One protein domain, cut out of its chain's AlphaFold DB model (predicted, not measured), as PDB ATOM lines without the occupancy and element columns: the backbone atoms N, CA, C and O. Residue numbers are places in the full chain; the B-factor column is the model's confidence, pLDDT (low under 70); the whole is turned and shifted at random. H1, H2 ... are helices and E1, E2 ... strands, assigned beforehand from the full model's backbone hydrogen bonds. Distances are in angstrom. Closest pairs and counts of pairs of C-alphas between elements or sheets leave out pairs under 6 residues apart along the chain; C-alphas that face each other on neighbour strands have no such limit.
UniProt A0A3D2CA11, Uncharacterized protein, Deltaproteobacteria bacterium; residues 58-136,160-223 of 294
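Overview. This is residues 58 to 136 and 160 to 223 of the 294 residues of an uncharacterized protein of Deltaproteobacteria bacterium (UniProt A0A3D2CA11). Two strongly twisted antiparallel sheets stand end to end along the longest axis, joined where E2 runs on into E3 and E6 runs on into E7. H2 covers one face of the sheet E2 E7 E8 E9, H1 grazes the other sheet, and at the end of the printed part a tail leads away to H3, with residues 214 to 220 sticking out. The printed part has 143 residues with three named helices and nine named strands, in the order E1 H1 H2 E2 E3 E4 E5 E6 E7 E8 E9 H3; the class is mixed, helices and strands. The sheets run E1 E5 E4 E3 E6 and E2 E7 E8 E9. The whole is loose, with a radius of gyration of the C-alphas of 19.1 A and spans of 57 by 41 by 23 A.

Arrangement. E1, residues 58 to 62, is an edge strand, antiparallel to E5, residues 125 to 132, with N 59 and O 128 2.9 A apart. H1, residues 63 to 66, only grazes this sheet; its closest C-alpha to E5 is that of Arg 63, 5.9 A from that of Ser 125. H2, residues 77 to 86, is on the other sheet, that of E2, residues 96 to 101, E7, residues 178 to 185, E8, residues 188 to 195, and E9, residues 200 to 205. Its height over the sheet is 8.9 A. It lies over E8, and only just over E2 and E7, with 3 of its C-alphas falling on each of these two. It runs across the strands, at 67 degrees to E8 on the local plane. The closest C-alphas of H2 and E2 are those of Leu 77 and Ile 98, 7.1 A apart. E2 runs on at 17 degrees into E3, residues 104 to 109. E3, E4, residues 113 to 119, and E5 form a meander, each strand the antiparallel neighbour of the one before; N 106 and O 117 are 2.8 A apart, and N 116 and O 129 2.9 A. E6, residues 172 to 175, is the other edge strand, antiparallel to E3, with N 107 and O 172 2.8 A apart. E6 runs on at 37 degrees into E7. E7 pairs with E2, N 99 and O 180 being 2.8 A apart. E7, E8 and E9 form a second meander, with N 183 and O 190 2.8 A apart and N 193 and O 202 2.8 A apart. H3, residues 215 to 223, is not on either sheet. Each O i to N i+4 pair is within hydrogen-bond range in H2 and H3; H1 is too short for such a pair, and its one O i to N i+3 pair is within range.

Along the chain. E1 begins at C-alpha 58, at (254.137, 133.758, 155.018). H2 is 14.2 A long from first to last C-alpha, and H3 12.0 A. In the first sheet E3 is 17.0 A long, E4 19.2 A and E5 23.2 A. In the second, E7 begins at C-alpha 178, at (254.953, 130.001, 130.394), and is 21.7 A long; E8 is 22.4 A and E9 16.7 A. H3 ends at C-alpha 223, at (231.705, 129.919, 143.437).

Size, cuts and confidence. The two C-alphas farthest apart are those of Ala 135 and Gly 186, at 60.3 A. Residues 137 to 159 are not printed, and C-alphas 136 and 160 are 28.1 A apart across this cut, in the link from E5 to E6. Of the links that are printed whole, none is long. The mean pLDDT of the printed part is 85.0; it is under 70 in residues 135 to 136, 160 to 169 and 208 to 211.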
ATOM      1  N   MET A  58     253.998 133.110 156.314       87.31
ATOM      2  CA  MET A  58     254.137 133.758 155.018       87.31
ATOM      3  C   MET A  58     255.159 134.882 155.159       87.31
ATOM      4  O   MET A  58     254.984 135.781 155.980       87.31
ATOM      5  N   GLN A  59     256.210 134.842 154.349       86.62
ATOM      6  CA  GLN A  59     257.217 135.894 154.288       86.62
ATOM      7  C   GLN A  59     257.288 136.427 152.861       86.62
ATOM      8  O   GLN A  59     257.608 135.694 151.924       86.62
ATOM      9  N   ALA A  60     256.952 137.705 152.690       87.44
ATOM     10  CA  ALA A  60     257.218 138.407 151.445       87.44
ATOM     11  C   ALA A  60     258.718 138.697 151.339       87.44
ATOM     12  O   ALA A  60     259.362 139.001 152.346       87.44
ATOM     13  N   PHE A  61     259.253 138.628 150.128       85.25
ATOM     14  CA  PHE A  61     260.643 138.968 149.846       85.25
ATOM     15  C   PHE A  61     260.758 139.788 148.559       85.25
ATOM     16  O   PHE A  61     259.893 139.711 147.676       85.25
ATOM     17  N   GLY A  62     261.815 140.594 148.473       86.00
ATOM     18  CA  GLY A  62     262.159 141.383 147.300       86.00
ATOM     19  C   GLY A  62     263.205 140.706 146.415       86.00
ATOM     20  O   GLY A  62     263.527 139.524 146.554       86.00
ATOM     21  N   ARG A  63     263.734 141.483 145.468       84.81
ATOM     22  CA  ARG A  63     264.702 141.035 144.454       84.81
ATOM     23  C   ARG A  63     266.016 140.522 145.053       84.81
ATOM     24  O   ARG A  63     266.698 139.723 144.420       84.81
ATOM     25  N   GLU A  64     266.369 140.972 146.250       84.69
ATOM     26  CA  GLU A  64     267.590 140.601 146.966       84.69
ATOM     27  C   GLU A  64     267.743 139.087 147.160       84.69
ATOM     28  O   GLU A  64     268.851 138.576 147.055       84.69
ATOM     29  N   VAL A  65     266.636 138.354 147.322       82.38
ATOM     30  CA  VAL A  65     266.636 136.889 147.490       82.38
ATOM     31  C   VAL A  65     267.115 136.160 146.231       82.38
ATOM     32  O   VAL A  65     267.589 135.032 146.312       82.38
ATOM     33  N   PHE A  66     267.028 136.793 145.060       81.69
ATOM     34  CA  PHE A  66     267.445 136.189 143.796       81.69
ATOM     35  C   PHE A  66     268.763 136.722 143.262       81.69
ATOM     36  O   PHE A  66     269.136 136.284 142.175       81.69
ATOM     37  N   ALA A  67     269.441 137.632 143.973       83.31
ATOM     38  CA  ALA A  67     270.615 138.361 143.483       83.31
ATOM     39  C   ALA A  67     271.681 137.446 142.852       83.31
ATOM     40  O   ALA A  67     272.196 137.769 141.783       83.31
ATOM     41  N   ASP A  68     271.914 136.281 143.457       79.19
ATOM     42  CA  ASP A  68     272.933 135.310 143.038       79.19
ATOM     43  C   ASP A  68     272.364 134.118 142.246       79.19
ATOM     44  O   ASP A  68     273.043 133.122 142.002       79.19
ATOM     45  N   SER A  69     271.097 134.197 141.834       79.81
ATOM     46  CA  SER A  69     270.413 133.136 141.089       79.81
ATOM     47  C   SER A  69     270.210 133.513 139.615       79.81
ATOM     48  O   SER A  69     270.160 134.697 139.277       79.81
ATOM     49  N   PRO A  70     269.949 132.541 138.725       77.12
ATOM     50  CA  PRO A  70     269.525 132.833 137.351       77.12
ATOM     51  C   PRO A  70     268.260 133.711 137.257       77.12
ATOM     52  O   PRO A  70     268.006 134.318 136.220       77.12
ATOM     53  N   LEU A  71     267.470 133.811 138.335       79.88
ATOM     54  CA  LEU A  71     266.274 134.655 138.404       79.88
ATOM     55  C   LEU A  71     266.581 136.134 138.690       79.88
ATOM     56  O   LEU A  71     265.676 136.958 138.567       79.88
ATOM     57  N   ALA A  72     267.820 136.511 139.040       82.62
ATOM     58  CA  ALA A  72     268.190 137.923 139.222       82.62
ATOM     59  C   ALA A  72     268.138 138.725 137.916       82.62
ATOM     60  O   ALA A  72     267.889 139.941 137.931       82.62
ATOM     61  N   ALA A  73     268.396 138.043 136.803       82.31
ATOM     62  CA  ALA A  73     268.388 138.576 135.453       82.31
ATOM     63  C   ALA A  73     267.551 137.644 134.562       82.31
ATOM     64  O   ALA A  73     268.116 136.905 133.753       82.31
ATOM     65  N   PRO A  74     266.212 137.635 134.730       80.69
ATOM     66  CA  PRO A  74     265.358 136.813 133.886       80.69
ATOM     67  C   PRO A  74     265.588 137.196 132.416       80.69
ATOM     68  O   PRO A  74     265.837 138.376 132.132       80.69
ATOM     69  N   PRO A  75     265.525 136.228 131.482       80.81
ATOM     70  CA  PRO A  75     265.754 136.508 130.073       80.81
ATOM     71  C   PRO A  75     264.797 137.600 129.597       80.81
ATOM     72  O   PRO A  75     263.627 137.638 129.994       80.81
ATOM     73  N   GLU A  76     265.303 138.495 128.750       88.06
ATOM     74  CA  GLU A  76     264.472 139.538 128.166       88.06
ATOM     75  C   GLU A  76     263.332 138.876 127.387       88.06
ATOM     76  O   GLU A  76     263.547 138.009 126.539       88.06
ATOM     77  N   LEU A  77     262.100 139.261 127.715       88.94
ATOM     78  CA  LEU A  77     260.901 138.596 127.222       88.94
ATOM     79  C   LEU A  77     260.812 138.623 125.686       88.94
ATOM     80  O   LEU A  77     260.450 137.629 125.064       88.94
ATOM     81  N   SER A  78     261.173 139.761 125.094       90.50
ATOM     82  CA  SER A  78     261.283 139.982 123.648       90.50
ATOM     83  C   SER A  78     262.328 139.066 123.012       90.50
ATOM     84  O   SER A  78     262.041 138.430 122.004       90.50
ATOM     85  N   ALA A  79     263.511 138.946 123.619       89.31
ATOM     86  CA  ALA A  79     264.583 138.088 123.125       89.31
ATOM     87  C   ALA A  79     264.188 136.605 123.175       89.31
ATOM     88  O   ALA A  79     264.429 135.872 122.218       89.31
ATOM     89  N   LEU A  80     263.531 136.168 124.255       89.38
ATOM     90  CA  LEU A  80     263.035 134.796 124.366       89.38
ATOM     91  C   LEU A  80     261.912 134.519 123.360       89.38
ATOM     92  O   LEU A  80     261.914 133.467 122.730       89.38
ATOM     93  N   ALA A  81     260.978 135.455 123.177       90.62
ATOM     94  CA  ALA A  81     259.927 135.324 122.172       90.62
ATOM     95  C   ALA A  81     260.488 135.272 120.753       90.62
ATOM     96  O   ALA A  81     260.050 134.433 119.978       90.62
ATOM     97  N   ALA A  82     261.489 136.095 120.433       90.56
ATOM     98  CA  ALA A  82     262.177 136.049 119.147       90.56
ATOM     99  C   ALA A  82     262.895 134.706 118.932       90.56
ATOM    100  O   ALA A  82     262.814 134.140 117.846       90.56
ATOM    101  N   ALA A  83     263.543 134.163 119.968       90.62
ATOM    102  CA  ALA A  83     264.194 132.856 119.900       90.62
ATOM    103  C   ALA A  83     263.187 131.716 119.683       90.62
ATOM    104  O   ALA A  83     263.409 130.867 118.831       90.62
ATOM    105  N   VAL A  84     262.061 131.717 120.406       89.94
ATOM    106  CA  VAL A  84     260.990 130.725 120.201       89.94
ATOM    107  C   VAL A  84     260.356 130.892 118.820       89.94
ATOM    108  O   VAL A  84     260.095 129.902 118.150       89.94
ATOM    109  N   HIS A  85     260.133 132.129 118.374       90.88
ATOM    110  CA  HIS A  85     259.571 132.433 117.060       90.88
ATOM    111  C   HIS A  85     260.468 131.959 115.910       90.88
ATOM    112  O   HIS A  85     259.955 131.459 114.917       90.88
ATOM    113  N   ALA A  86     261.793 132.050 116.056       91.00
ATOM    114  CA  ALA A  86     262.748 131.567 115.057       91.00
ATOM    115  C   ALA A  86     262.691 130.042 114.831       91.00
ATOM    116  O   ALA A  86     263.114 129.573 113.778       91.00
ATOM    117  N   GLU A  87     262.164 129.282 115.795       91.75
ATOM    118  CA  GLU A  87     261.959 127.829 115.696       91.75
ATOM    119  C   GLU A  87     260.577 127.458 115.116       91.75
ATOM    120  O   GLU A  87     260.295 126.282 114.873       91.75
ATOM    121  N   LEU A  88     259.683 128.435 114.915       91.38
ATOM    122  CA  LEU A  88     258.359 128.212 114.330       91.38
ATOM    123  C   LEU A  88     258.418 128.173 112.788       91.38
ATOM    124  O   LEU A  88     259.380 128.659 112.191       91.38
ATOM    125  N   PRO A  89     257.392 127.610 112.115       91.56
ATOM    126  CA  PRO A  89     257.322 127.608 110.655       91.56
ATOM    127  C   PRO A  89     257.427 129.013 110.047       91.56
ATOM    128  O   PRO A  89     256.891 129.984 110.585       91.56
ATOM    129  N   GLU A  90     258.075 129.109 108.884       91.56
ATOM    130  CA  GLU A  90     258.153 130.357 108.121       91.56
ATOM    131  C   GLU A  90     256.754 130.860 107.715       91.56
ATOM    132  O   GLU A  90     255.859 130.072 107.411       91.56
ATOM    133  N   GLY A  91     256.575 132.186 107.661       89.69
ATOM    134  CA  GLY A  91     255.313 132.827 107.254       89.69
ATOM    135  C   GLY A  91     254.476 133.406 108.399       89.69
ATOM    136  O   GLY A  91     253.450 134.036 108.137       89.69
ATOM    137  N   LEU A  92     254.928 133.248 109.645       93.56
ATOM    138  CA  LEU A  92     254.344 133.902 110.815       93.56
ATOM    139  C   LEU A  92     254.845 135.347 110.961       93.56
ATOM    140  O   LEU A  92     255.990 135.665 110.638       93.56
ATOM    141  N   THR A  93     253.976 136.244 111.433       95.19
ATOM    142  CA  THR A  93     254.370 137.617 111.780       95.19
ATOM    143  C   THR A  93     255.170 137.664 113.074       95.19
ATOM    144  O   THR A  93     255.003 136.807 113.937       95.19
ATOM    145  N   GLU A  94     255.923 138.751 113.255       95.38
ATOM    146  CA  GLU A  94     256.608 139.063 114.512       95.38
ATOM    147  C   GLU A  94     255.690 138.903 115.745       95.38
ATOM    148  O   GLU A  94     254.507 139.271 115.676       95.38
ATOM    149  N   PRO A  95     256.216 138.391 116.876       94.06
ATOM    150  CA  PRO A  95     255.464 138.230 118.116       94.06
ATOM    151  C   PRO A  95     254.839 139.536 118.627       94.06
ATOM    152  O   PRO A  95     255.527 140.517 118.914       94.06
ATOM    153  N   GLU A  96     253.526 139.520 118.842       94.81
ATOM    154  CA  GLU A  96     252.756 140.588 119.483       94.81
ATOM    155  C   GLU A  96     252.292 140.154 120.893       94.81
ATOM    156  O   GLU A  96     252.280 138.974 121.241       94.81
ATOM    157  N   ASN A  97     251.881 141.109 121.740       92.94
ATOM    158  CA  ASN A  97     251.266 140.853 123.062       92.94
ATOM    159  C   ASN A  97     252.058 139.932 124.013       92.94
ATOM    160  O   ASN A  97     251.470 139.216 124.832       92.94
ATOM    161  N   ILE A  98     253.385 139.984 123.921       94.62
ATOM    162  CA  ILE A  98     254.301 139.115 124.655       94.62
ATOM    163  C   ILE A  98     254.136 139.320 126.169       94.62
ATOM    164  O   ILE A  98     254.247 140.440 126.676       94.62
ATOM    165  N   ARG A  99     253.876 138.239 126.910       94.12
ATOM    166  CA  ARG A  99     253.757 138.254 128.375       94.12
ATOM    167  C   ARG A  99     254.136 136.921 129.009       94.12
ATOM    168  O   ARG A  99     253.981 135.863 128.408       94.12
ATOM    169  N   TRP A 100     254.557 136.973 130.269       91.56
ATOM    170  CA  TRP A 100     254.619 135.785 131.117       91.56
ATOM    171  C   TRP A 100     253.222 135.381 131.594       91.56
ATOM    172  O   TRP A 100     252.389 136.233 131.915       91.56
ATOM    173  N   VAL A 101     252.983 134.075 131.696       90.75
ATOM    174  CA  VAL A 101     251.773 133.498 132.285       90.75
ATOM    175  C   VAL A 101     252.163 132.559 133.421       90.75
ATOM    176  O   VAL A 101     252.878 131.579 133.233       90.75
ATOM    177  N   GLY A 102     251.668 132.853 134.622       90.06
ATOM    178  CA  GLY A 102     251.966 132.081 135.826       90.06
ATOM    179  C   GLY A 102     253.113 132.666 136.649       90.06
ATOM    180  O   GLY A 102     253.440 133.841 136.540       90.06
ATOM    181  N   ARG A 103     253.675 131.837 137.532       92.00
ATOM    182  CA  ARG A 103     254.717 132.201 138.502       92.00
ATOM    183  C   ARG A 103     255.736 131.082 138.600       92.00
ATOM    184  O   ARG A 103     255.381 129.916 138.394       92.00
ATOM    185  N   TYR A 104     256.957 131.421 138.989       89.81
ATOM    186  CA  TYR A 104     257.910 130.412 139.424       89.81
ATOM    187  C   TYR A 104     257.406 129.793 140.727       89.81
ATOM    188  O   TYR A 104     256.952 130.511 141.623       89.81
ATOM    189  N   ARG A 105     257.484 128.466 140.840       92.62
ATOM    190  CA  ARG A 105     257.280 127.756 142.101       92.62
ATOM    191  C   ARG A 105     258.495 126.908 142.411       92.62
ATOM    192  O   ARG A 105     258.777 125.967 141.674       92.62
ATOM    193  N   LEU A 106     259.135 127.186 143.537       90.50
ATOM    194  CA  LEU A 106     260.158 126.331 144.121       90.50
ATOM    195  C   LEU A 106     259.593 125.622 145.350       90.50
ATOM    196  O   LEU A 106     258.755 126.166 146.076       90.50
ATOM    197  N   ARG A 107     260.027 124.386 145.568       90.94
ATOM    198  CA  ARG A 107     259.668 123.566 146.724       90.94
ATOM    199  C   ARG A 107     260.924 122.996 147.347       90.94
ATOM    200  O   ARG A 107     261.717 122.374 146.651       90.94
ATOM    201  N   GLY A 108     261.057 123.168 148.651       89.75
ATOM    202  CA  GLY A 108     262.166 122.627 149.434       89.75
ATOM    203  C   GLY A 108     261.656 121.968 150.702       89.75
ATOM    204  O   GLY A 108     260.497 122.153 151.094       89.75
ATOM    205  N   LYS A 109     262.524 121.203 151.352       90.19
ATOM    206  CA  LYS A 109     262.245 120.571 152.639       90.19
ATOM    207  C   LYS A 109     263.512 120.632 153.486       90.19
ATOM    208  O   LYS A 109     264.567 120.244 153.016       90.19
ATOM    209  N   SER A 110     263.371 121.063 154.731       88.19
ATOM    210  CA  SER A 110     264.340 120.839 155.804       88.19
ATOM    211  C   SER A 110     263.815 119.763 156.755       88.19
ATOM    212  O   SER A 110     262.672 119.303 156.628       88.19
ATOM    213  N   ASP A 111     264.617 119.384 157.748       85.94
ATOM    214  CA  ASP A 111     264.199 118.460 158.807       85.94
ATOM    215  C   ASP A 111     262.928 118.947 159.523       85.94
ATOM    216  O   ASP A 111     262.002 118.175 159.775       85.94
ATOM    217  N   ALA A 112     262.826 120.254 159.769       86.56
ATOM    218  CA  ALA A 112     261.742 120.843 160.549       86.56
ATOM    219  C   ALA A 112     260.584 121.404 159.710       86.56
ATOM    220  O   ALA A 112     259.515 121.665 160.261       86.56
ATOM    221  N   SER A 113     260.756 121.667 158.410       89.62
ATOM    222  CA  SER A 113     259.761 122.405 157.614       89.62
ATOM    223  C   SER A 113     259.768 122.061 156.123       89.62
ATOM    224  O   SER A 113     260.753 121.596 155.563       89.62
ATOM    225  N   ARG A 114     258.646 122.327 155.450       90.25
ATOM    226  CA  ARG A 114     258.508 122.372 153.991       90.25
ATOM    227  C   ARG A 114     258.371 123.818 153.552       90.25
ATOM    228  O   ARG A 114     257.583 124.572 154.125       90.25
ATOM    229  N   TYR A 115     259.065 124.163 152.483       90.00
ATOM    230  CA  TYR A 115     259.061 125.497 151.904       90.00
ATOM    231  C   TYR A 115     258.366 125.457 150.547       90.00
ATOM    232  O   TYR A 115     258.560 124.539 149.746       90.00
ATOM    233  N   SER A 116     257.522 126.445 150.282       90.88
ATOM    234  CA  SER A 116     256.973 126.717 148.955       90.88
ATOM    235  C   SER A 116     257.209 128.180 148.631       90.88
ATOM    236  O   SER A 116     256.600 129.058 149.238       90.88
ATOM    237  N   VAL A 117     258.095 128.432 147.678       89.88
ATOM    238  CA  VAL A 117     258.482 129.773 147.245       89.88
ATOM    239  C   VAL A 117     257.772 130.065 145.933       89.88
ATOM    240  O   VAL A 117     257.895 129.300 144.978       89.88
ATOM    241  N   TYR A 118     257.016 131.154 145.885       90.88
ATOM    242  CA  TYR A 118     256.386 131.652 144.669       90.88
ATOM    243  C   TYR A 118     257.057 132.960 144.279       90.88
ATOM    244  O   TYR A 118     257.003 133.914 145.052       90.88
ATOM    245  N   ALA A 119     257.658 133.014 143.097       89.38
ATOM    246  CA  ALA A 119     258.312 134.218 142.596       89.38
ATOM    247  C   ALA A 119     257.614 134.726 141.338       89.38
ATOM    248  O   ALA A 119     257.204 133.935 140.478       89.38
ATOM    249  N   GLU A 120     257.470 136.044 141.237       90.31
ATOM    250  CA  GLU A 120     256.951 136.664 140.027       90.31
ATOM    251  C   GLU A 120     257.970 136.537 138.880       90.31
ATOM    252  O   GLU A 120     259.182 136.555 139.120       90.31
ATOM    253  N   PRO A 121     257.511 136.398 137.623       86.62
ATOM    254  CA  PRO A 121     258.398 136.191 136.479       86.62
ATOM    255  C   PRO A 121     259.416 137.312 136.229       86.62
ATOM    256  O   PRO A 121     260.442 137.087 135.593       86.62
ATOM    257  N   ASP A 122     259.129 138.515 136.723       83.50
ATOM    258  CA  ASP A 122     259.995 139.691 136.620       83.50
ATOM    259  C   ASP A 122     261.138 139.707 137.654       83.50
ATOM    260  O   ASP A 122     261.963 140.625 137.641       83.50
ATOM    261  N   GLY A 123     261.174 138.719 138.556       81.00
ATOM    262  CA  GLY A 123     262.177 138.582 139.611       81.00
ATOM    263  C   GLY A 123     262.111 139.672 140.686       81.00
ATOM    264  O   GLY A 123     263.030 139.784 141.495       81.00
ATOM    265  N   ARG A 124     261.066 140.513 140.709       83.25
ATOM    266  CA  ARG A 124     261.010 141.678 141.613       83.25
ATOM    267  C   ARG A 124     260.446 141.360 142.982       83.25
ATOM    268  O   ARG A 124     260.800 142.031 143.948       83.25
ATOM    269  N   SER A 125     259.538 140.396 143.058       86.94
ATOM    270  CA  SER A 125     258.901 140.031 144.316       86.94
ATOM    271  C   SER A 125     258.461 138.580 144.334       86.94
ATOM    272  O   SER A 125     258.315 137.923 143.299       86.94
ATOM    273  N   GLY A 126     258.238 138.082 145.539       88.50
ATOM    274  CA  GLY A 126     257.638 136.784 145.747       88.50
ATOM    275  C   GLY A 126     257.200 136.583 147.186       88.50
ATOM    276  O   GLY A 126     257.311 137.468 148.039       88.50
ATOM    277  N   VAL A 127     256.638 135.407 147.431       88.81
ATOM    278  CA  VAL A 127     256.131 134.995 148.734       88.81
ATOM    279  C   VAL A 127     256.636 133.595 149.041       88.81
ATOM    280  O   VAL A 127     256.529 132.679 148.221       88.81
ATOM    281  N   MET A 128     257.212 133.427 150.225       88.50
ATOM    282  CA  MET A 128     257.578 132.128 150.763       88.50
ATOM    283  C   MET A 128     256.521 131.699 151.770       88.50
ATOM    284  O   MET A 128     256.165 132.458 152.669       88.50
ATOM    285  N   TYR A 129     256.084 130.453 151.642       89.38
ATOM    286  CA  TYR A 129     255.311 129.755 152.654       89.38
ATOM    287  C   TYR A 129     256.190 128.710 153.324       89.38
ATOM    288  O   TYR A 129     256.668 127.789 152.656       89.38
ATOM    289  N   THR A 130     256.340 128.816 154.638       89.75
ATOM    290  CA  THR A 130     257.001 127.805 155.464       89.75
ATOM    291  C   THR A 130     255.937 127.054 156.239       89.75
ATOM    292  O   THR A 130     255.155 127.651 156.971       89.75
ATOM    293  N   THR A 131     255.881 125.741 156.055       88.19
ATOM    294  CA  THR A 131     254.976 124.850 156.786       88.19
ATOM    295  C   THR A 131     255.831 123.939 157.651       88.19
ATOM    296  O   THR A 131     256.648 123.226 157.075       88.19
ATOM    297  N   PRO A 132     255.675 123.910 158.982       88.06
ATOM    298  CA  PRO A 132     256.331 122.908 159.806       88.06
ATOM    299  C   PRO A 132     256.061 121.519 159.233       88.06
ATOM    300  O   PRO A 132     254.939 121.226 158.811       88.06
ATOM    301  N   ASN A 133     257.082 120.665 159.196       84.06
ATOM    302  CA  ASN A 133     256.834 119.242 159.088       84.06
ATOM    303  C   ASN A 133     256.085 118.904 160.376       84.06
ATOM    304  O   ASN A 133     256.695 118.842 161.441       84.06
ATOM    305  N   GLU A 134     254.757 118.774 160.315       72.00
ATOM    306  CA  GLU A 134     254.050 118.061 161.372       72.00
ATOM    307  C   GLU A 134     254.818 116.754 161.546       72.00
ATOM    308  O   GLU A 134     255.038 116.056 160.552       72.00
ATOM    309  N   ALA A 135     255.339 116.502 162.755       56.09
ATOM    310  CA  ALA A 135     256.011 115.249 163.060       56.09
ATOM    311  C   ALA A 135     255.094 114.154 162.526       56.09
ATOM    312  O   ALA A 135     253.945 114.094 162.963       56.09
ATOM    313  N   GLU A 136     255.541 113.418 161.505       49.84
ATOM    314  CA  GLU A 136     254.742 112.418 160.803       49.84
ATOM    315  C   GLU A 136     254.242 111.399 161.836       49.84
ATOM    316  O   GLU A 136     254.878 110.391 162.114       49.84
ATOM    317  N   PRO A 160     271.181 127.267 143.852       55.50
ATOM    318  CA  PRO A 160     272.084 127.787 144.864       55.50
ATOM    319  C   PRO A 160     271.274 128.081 146.121       55.50
ATOM    320  O   PRO A 160     270.219 128.724 146.051       55.50
ATOM    321  N   THR A 161     271.741 127.549 147.251       53.16
ATOM    322  CA  THR A 161     271.209 127.881 148.566       53.16
ATOM    323  C   THR A 161     271.156 129.397 148.629       53.16
ATOM    324  O   THR A 161     272.171 130.057 148.409       53.16
ATOM    325  N   VAL A 162     269.972 129.968 148.851       54.94
ATOM    326  CA  VAL A 162     269.857 131.415 149.044       54.94
ATOM    327  C   VAL A 162     270.397 131.710 150.442       54.94
ATOM    328  O   VAL A 162     269.647 131.811 151.418       54.94
ATOM    329  N   GLU A 163     271.727 131.731 150.542       44.28
ATOM    330  CA  GLU A 163     272.470 131.917 151.780       44.28
ATOM    331  C   GLU A 163     272.041 133.232 152.439       44.28
ATOM    332  O   GLU A 163     272.038 134.299 151.829       44.28
ATOM    333  N   GLY A 164     271.640 133.141 153.708       54.00
ATOM    334  CA  GLY A 164     271.307 134.293 154.547       54.00
ATOM    335  C   GLY A 164     269.818 134.635 154.661       54.00
ATOM    336  O   GLY A 164     269.458 135.400 155.558       54.00
ATOM    337  N   HIS A 165     268.941 134.053 153.832       54.75
ATOM    338  CA  HIS A 165     267.496 134.335 153.900       54.75
ATOM    339  C   HIS A 165     266.590 133.100 153.929       54.75
ATOM    340  O   HIS A 165     265.460 133.211 154.409       54.75
ATOM    341  N   LEU A 166     267.060 131.939 153.460       61.12
ATOM    342  CA  LEU A 166     266.275 130.708 153.377       61.12
ATOM    343  C   LEU A 166     267.095 129.511 153.891       61.12
ATOM    344  O   LEU A 166     267.920 128.983 153.153       61.12
ATOM    345  N   ASP A 167     266.825 129.030 155.111       61.28
ATOM    346  CA  ASP A 167     267.341 127.741 155.640       61.28
ATOM    347  C   ASP A 167     266.638 126.541 154.962       61.28
ATOM    348  O   ASP A 167     266.085 125.646 155.605       61.28
ATOM    349  N   ALA A 168     266.554 126.565 153.634       64.25
ATOM    350  CA  ALA A 168     265.892 125.553 152.828       64.25
ATOM    351  C   ALA A 168     266.933 124.861 151.949       64.25
ATOM    352  O   ALA A 168     267.217 125.301 150.835       64.25
ATOM    353  N   GLU A 169     267.488 123.758 152.446       68.75
ATOM    354  CA  GLU A 169     268.260 122.841 151.613       68.75
ATOM    355  C   GLU A 169     267.344 122.180 150.562       68.75
ATOM    356  O   GLU A 169     266.148 121.950 150.787       68.75
ATOM    357  N   GLY A 170     267.894 121.902 149.376       73.44
ATOM    358  CA  GLY A 170     267.203 121.129 148.340       73.44
ATOM    359  C   GLY A 170     265.981 121.815 147.716       73.44
ATOM    360  O   GLY A 170     264.984 121.148 147.418       73.44
ATOM    361  N   LEU A 171     266.014 123.140 147.519       80.19
ATOM    362  CA  LEU A 171     264.984 123.820 146.729       80.19
ATOM    363  C   LEU A 171     264.989 123.284 145.290       80.19
ATOM    364  O   LEU A 171     265.938 123.460 144.534       80.19
ATOM    365  N   SER A 172     263.882 122.657 144.908       84.56
ATOM    366  CA  SER A 172     263.630 122.156 143.561       84.56
ATOM    367  C   SER A 172     262.610 123.040 142.851       84.56
ATOM    368  O   SER A 172     261.582 123.429 143.420       84.56
ATOM    369  N   LEU A 173     262.874 123.364 141.588       84.88
ATOM    370  CA  LEU A 173     261.932 124.090 140.746       84.88
ATOM    371  C   LEU A 173     260.785 123.155 140.331       84.88
ATOM    372  O   LEU A 173     260.969 122.204 139.577       84.88
ATOM    373  N   ASP A 174     259.585 123.423 140.838       86.81
ATOM    374  CA  ASP A 174     258.377 122.629 140.587       86.81
ATOM    375  C   ASP A 174     257.544 123.197 139.430       86.81
ATOM    376  O   ASP A 174     256.858 122.452 138.729       86.81
ATOM    377  N   ARG A 175     257.576 124.520 139.226       88.94
ATOM    378  CA  ARG A 175     256.835 125.193 138.150       88.94
ATOM    379  C   ARG A 175     257.586 126.418 137.636       88.94
ATOM    380  O   ARG A 175     258.144 127.179 138.421       88.94
ATOM    381  N   VAL A 176     257.525 126.624 136.326       89.50
ATOM    382  CA  VAL A 176     258.086 127.773 135.601       89.50
ATOM    383  C   VAL A 176     256.927 128.495 134.906       89.50
ATOM    384  O   VAL A 176     256.012 127.806 134.445       89.50
ATOM    385  N   PRO A 177     256.903 129.839 134.851       91.50
ATOM    386  CA  PRO A 177     255.923 130.562 134.053       91.50
ATOM    387  C   PRO A 177     256.074 130.214 132.566       91.50
ATOM    388  O   PRO A 177     257.183 130.005 132.074       91.50
ATOM    389  N   SER A 178     254.955 130.159 131.849       92.25
ATOM    390  CA  SER A 178     254.953 130.001 130.394       92.25
ATOM    391  C   SER A 178     255.173 131.350 129.717       92.25
ATOM    392  O   SER A 178     254.667 132.374 130.189       92.25
ATOM    393  N   LEU A 179     255.884 131.357 128.595       91.88
ATOM    394  CA  LEU A 179     255.921 132.513 127.706       91.88
ATOM    395  C   LEU A 179     254.700 132.447 126.789       91.88
ATOM    396  O   LEU A 179     254.459 131.414 126.172       91.88
ATOM    397  N   MET A 180     253.957 133.543 126.674       94.50
ATOM    398  CA  MET A 180     252.808 133.616 125.784       94.50
ATOM    399  C   MET A 180     252.881 134.851 124.898       94.50
ATOM    400  O   MET A 180     253.139 135.955 125.381       94.50
ATOM    401  N   PHE A 181     252.627 134.664 123.611       95.44
ATOM    402  CA  PHE A 181     252.596 135.730 122.617       95.44
ATOM    403  C   PHE A 181     251.611 135.376 121.504       95.44
ATOM    404  O   PHE A 181     251.228 134.217 121.341       95.44
ATOM    405  N   ASP A 182     251.168 136.387 120.768       95.50
ATOM    406  CA  ASP A 182     250.273 136.212 119.634       95.50
ATOM    407  C   ASP A 182     251.077 136.397 118.326       95.50
ATOM    408  O   ASP A 182     251.927 137.281 118.239       95.50
ATOM    409  N   VAL A 183     250.820 135.573 117.309       95.31
ATOM    410  CA  VAL A 183     251.415 135.655 115.958       95.31
ATOM    411  C   VAL A 183     250.315 135.549 114.909       95.31
ATOM    412  O   VAL A 183     249.277 134.946 115.168       95.31
ATOM    413  N   ARG A 184     250.503 136.121 113.719       94.00
ATOM    414  CA  ARG A 184     249.555 135.978 112.607       94.00
ATOM    415  C   ARG A 184     250.113 135.092 111.506       94.00
ATOM    416  O   ARG A 184     251.277 135.213 111.147       94.00
ATOM    417  N   GLU A 185     249.240 134.275 110.932       94.31
ATOM    418  CA  GLU A 185     249.465 133.511 109.707       94.31
ATOM    419  C   GLU A 185     248.388 133.924 108.692       94.31
ATOM    420  O   GLU A 185     247.218 133.535 108.796       94.31
ATOM    421  N   GLY A 186     248.743 134.810 107.757       91.75
ATOM    422  CA  GLY A 186     247.755 135.490 106.913       91.75
ATOM    423  C   GLY A 186     246.759 136.304 107.752       91.75
ATOM    424  O   GLY A 186     247.160 137.188 108.507       91.75
ATOM    425  N   ASP A 187     245.466 135.984 107.646       90.69
ATOM    426  CA  ASP A 187     244.389 136.632 108.418       90.69
ATOM    427  C   ASP A 187     244.090 135.939 109.762       90.69
ATOM    428  O   ASP A 187     243.251 136.406 110.539       90.69
ATOM    429  N   THR A 188     244.752 134.817 110.053       92.06
ATOM    430  CA  THR A 188     244.520 134.047 111.278       92.06
ATOM    431  C   THR A 188     245.461 134.501 112.383       92.06
ATOM    432  O   THR A 188     246.674 134.499 112.205       92.06
ATOM    433  N   LEU A 189     244.912 134.853 113.546       93.00
ATOM    434  CA  LEU A 189     245.690 135.122 114.752       93.00
ATOM    435  C   LEU A 189     245.845 133.824 115.553       93.00
ATOM    436  O   LEU A 189     244.854 133.173 115.874       93.00
ATOM    437  N   TRP A 190     247.071 133.471 115.901       93.62
ATOM    438  CA  TRP A 190     247.441 132.334 116.733       93.62
ATOM    439  C   TRP A 190     248.022 132.834 118.052       93.62
ATOM    440  O   TRP A 190     248.734 133.832 118.091       93.62
ATOM    441  N   ARG A 191     247.725 132.134 119.141       94.81
ATOM    442  CA  ARG A 191     248.322 132.330 120.454       94.81
ATOM    443  C   ARG A 191     249.246 131.170 120.715       94.81
ATOM    444  O   ARG A 191     248.805 130.025 120.753       94.81
ATOM    445  N   ILE A 192     250.509 131.495 120.906       93.06
ATOM    446  CA  ILE A 192     251.555 130.532 121.188       93.06
ATOM    447  C   ILE A 192     251.835 130.576 122.684       93.06
ATOM    448  O   ILE A 192     252.116 131.644 123.234       93.06
ATOM    449  N   GLU A 193     251.749 129.424 123.345       94.44
ATOM    450  CA  GLU A 193     252.211 129.217 124.712       94.44
ATOM    451  C   GLU A 193     253.424 128.284 124.696       94.44
ATOM    452  O   GLU A 193     253.346 127.118 124.316       94.44
ATOM    453  N   TYR A 194     254.570 128.807 125.121       91.19
ATOM    454  CA  TYR A 194     255.789 128.035 125.301       91.19
ATOM    455  C   TYR A 194     255.968 127.674 126.775       91.19
ATOM    456  O   TYR A 194     256.014 128.553 127.640       91.19
ATOM    457  N   HIS A 195     256.108 126.376 127.048       91.00
ATOM    458  CA  HIS A 195     256.356 125.816 128.374       91.00
ATOM    459  C   HIS A 195     257.846 125.481 128.550       91.00
ATOM    460  O   HIS A 195     258.264 124.383 128.159       91.00
ATOM    461  N   PRO A 196     258.651 126.335 129.216       85.38
ATOM    462  CA  PRO A 196     260.105 126.167 129.242       85.38
ATOM    463  C   PRO A 196     260.552 124.859 129.896       85.38
ATOM    464  O   PRO A 196     261.517 124.244 129.465       85.38
ATOM    465  N   LEU A 197     259.814 124.395 130.913       82.62
ATOM    466  CA  LEU A 197     260.147 123.163 131.627       82.62
ATOM    467  C   LEU A 197     259.917 121.903 130.777       82.62
ATOM    468  O   LEU A 197     260.632 120.923 130.935       82.62
ATOM    469  N   LYS A 198     258.908 121.914 129.897       86.38
ATOM    470  CA  LYS A 198     258.583 120.771 129.029       86.38
ATOM    471  C   LYS A 198     259.276 120.849 127.666       86.38
ATOM    472  O   LYS A 198     259.261 119.858 126.948       86.38
ATOM    473  N   GLY A 199     259.793 122.022 127.290       87.81
ATOM    474  CA  GLY A 199     260.217 122.310 125.917       87.81
ATOM    475  C   GLY A 199     259.070 122.195 124.906       87.81
ATOM    476  O   GLY A 199     259.310 121.919 123.739       87.81
ATOM    477  N   ALA A 200     257.820 122.337 125.359       87.50
ATOM    478  CA  ALA A 200     256.633 122.159 124.532       87.50
ATOM    479  C   ALA A 200     256.079 123.518 124.098       87.50
ATOM    480  O   ALA A 200     256.024 124.449 124.905       87.50
ATOM    481  N   ILE A 201     255.654 123.600 122.839       90.25
ATOM    482  CA  ILE A 201     254.942 124.744 122.274       90.25
ATOM    483  C   ILE A 201     253.511 124.294 121.998       90.25
ATOM    484  O   ILE A 201     253.289 123.316 121.285       90.25
ATOM    485  N   GLU A 202     252.549 125.007 122.565       91.62
ATOM    486  CA  GLU A 202     251.131 124.840 122.276       91.62
ATOM    487  C   GLU A 202     250.659 126.058 121.476       91.62
ATOM    488  O   GLU A 202     250.983 127.198 121.809       91.62
ATOM    489  N   ALA A 203     249.930 125.823 120.386       90.62
ATOM    490  CA  ALA A 203     249.392 126.870 119.527       90.62
ATOM    491  C   ALA A 203     247.865 126.764 119.500       90.62
ATOM    492  O   ALA A 203     247.317 125.713 119.171       90.62
ATOM    493  N   GLU A 204     247.179 127.852 119.837       89.75
ATOM    494  CA  GLU A 204     245.717 127.944 119.831       89.75
ATOM    495  C   GLU A 204     245.274 129.075 118.899       89.75
ATOM    496  O   GLU A 204     245.802 130.185 118.957       89.75
ATOM    497  N   GLN A 205     244.287 128.830 118.039       90.12
ATOM    498  CA  GLN A 205     243.770 129.862 117.143       90.12
ATOM    499  C   GLN A 205     242.950 130.899 117.933       90.12
ATOM    500  O   GLN A 205     241.891 130.607 118.493       90.12
ATOM    501  N   VAL A 206     243.401 132.154 117.953       82.81
ATOM    502  CA  VAL A 206     242.707 133.265 118.614       82.81
ATOM    503  C   VAL A 206     241.498 133.667 117.780       82.81
ATOM    504  O   VAL A 206     241.597 134.425 116.818       82.81
ATOM    505  N   GLY A 207     240.327 133.173 118.168       72.12
ATOM    506  CA  GLY A 207     239.071 133.450 117.467       72.12
ATOM    507  C   GLY A 207     238.238 132.204 117.208       72.12
ATOM    508  O   GLY A 207     237.027 132.329 117.006       72.12
ATOM    509  N   GLU A 208     238.833 131.012 117.326       64.81
ATOM    510  CA  GLU A 208     238.055 129.811 117.591       64.81
ATOM    511  C   GLU A 208     237.396 130.049 118.952       64.81
ATOM    512  O   GLU A 208     238.053 130.114 119.990       64.81
ATOM    513  N   ARG A 209     236.097 130.384 118.943       53.06
ATOM    514  CA  ARG A 209     235.343 130.662 120.166       53.06
ATOM    515  C   ARG A 209     235.513 129.443 121.065       53.06
ATOM    516  O   ARG A 209     234.771 128.476 120.896       53.06
ATOM    517  N   GLN A 210     236.388 129.519 122.072       60.59
ATOM    518  CA  GLN A 210     236.185 128.752 123.292       60.59
ATOM    519  C   GLN A 210     234.733 129.032 123.655       60.59
ATOM    520  O   GLN A 210     234.369 130.193 123.880       60.59
ATOM    521  N   ALA A 211     233.879 128.011 123.524       68.75
ATOM    522  CA  ALA A 211     232.444 128.189 123.649       68.75
ATOM    523  C   ALA A 211     232.204 129.000 124.921       68.75
ATOM    524  O   ALA A 211     232.760 128.651 125.969       68.75
ATOM    525  N   ALA A 212     231.477 130.121 124.799       74.88
ATOM    526  CA  ALA A 212     231.268 131.024 125.922       74.88
ATOM    527  C   ALA A 212     230.905 130.171 127.143       74.88
ATOM    528  O   ALA A 212     230.039 129.294 127.003       74.88
ATOM    529  N   PRO A 213     231.606 130.338 128.282       82.25
ATOM    530  CA  PRO A 213     231.466 129.420 129.396       82.25
ATOM    531  C   PRO A 213     229.986 129.304 129.716       82.25
ATOM    532  O   PRO A 213     229.287 130.309 129.867       82.25
ATOM    533  N   THR A 214     229.495 128.070 129.762       90.06
ATOM    534  CA  THR A 214     228.086 127.828 130.074       90.06
ATOM    535  C   THR A 214     227.747 128.521 131.394       90.06
ATOM    536  O   THR A 214     228.601 128.619 132.277       90.06
ATOM    537  N   ALA A 215     226.502 128.971 131.578       91.38
ATOM    538  CA  ALA A 215     226.096 129.629 132.827       91.38
ATOM    539  C   ALA A 215     226.473 128.794 134.067       91.38
ATOM    540  O   ALA A 215     226.922 129.335 135.074       91.38
ATOM    541  N   ARG A 216     226.395 127.459 133.956       93.31
ATOM    542  CA  ARG A 216     226.882 126.524 134.975       93.31
ATOM    543  C   ARG A 216     228.385 126.660 135.234       93.31
ATOM    544  O   ARG A 216     228.773 126.778 136.387       93.31
ATOM    545  N   GLN A 217     229.229 126.621 134.201       90.69
ATOM    546  CA  GLN A 217     230.683 126.773 134.355       90.69
ATOM    547  C   GLN A 217     231.052 128.146 134.917       90.69
ATOM    548  O   GLN A 217     231.939 128.228 135.760       90.69
ATOM    549  N   LEU A 218     230.363 129.206 134.491       90.81
ATOM    550  CA  LEU A 218     230.572 130.550 135.018       90.81
ATOM    551  C   LEU A 218     230.228 130.621 136.510       90.81
ATOM    552  O   LEU A 218     231.054 131.067 137.301       90.81
ATOM    553  N   LEU A 219     229.044 130.143 136.904       89.31
ATOM    554  CA  LEU A 219     228.620 130.121 138.306       89.31
ATOM    555  C   LEU A 219     229.528 129.238 139.164       89.31
ATOM    556  O   LEU A 219     229.859 129.626 140.279       89.31
ATOM    557  N   LEU A 220     229.971 128.088 138.644       89.88
ATOM    558  CA  LEU A 220     230.937 127.231 139.332       89.88
ATOM    559  C   LEU A 220     232.275 127.943 139.514       89.88
ATOM    560  O   LEU A 220     232.774 127.956 140.628       89.88
ATOM    561  N   ARG A 221     232.814 128.586 138.470       88.25
ATOM    562  CA  ARG A 221     234.061 129.358 138.569       88.25
ATOM    563  C   ARG A 221     233.947 130.476 139.598       88.25
ATOM    564  O   ARG A 221     234.821 130.576 140.444       88.25
ATOM    565  N   LEU A 222     232.864 131.257 139.571       87.75
ATOM    566  CA  LEU A 222     232.613 132.306 140.567       87.75
ATOM    567  C   LEU A 222     232.516 131.729 141.985       87.75
ATOM    568  O   LEU A 222     233.048 132.310 142.924       87.75
ATOM    569  N   HIS A 223     231.868 130.573 142.143       84.38
ATOM    570  CA  HIS A 223     231.705 129.919 143.437       84.38
ATOM    571  C   HIS A 223     233.010 129.318 143.982       84.38
ATOM    572  O   HIS A 223     233.251 129.382 145.182       84.38
TER     573      HIS A 223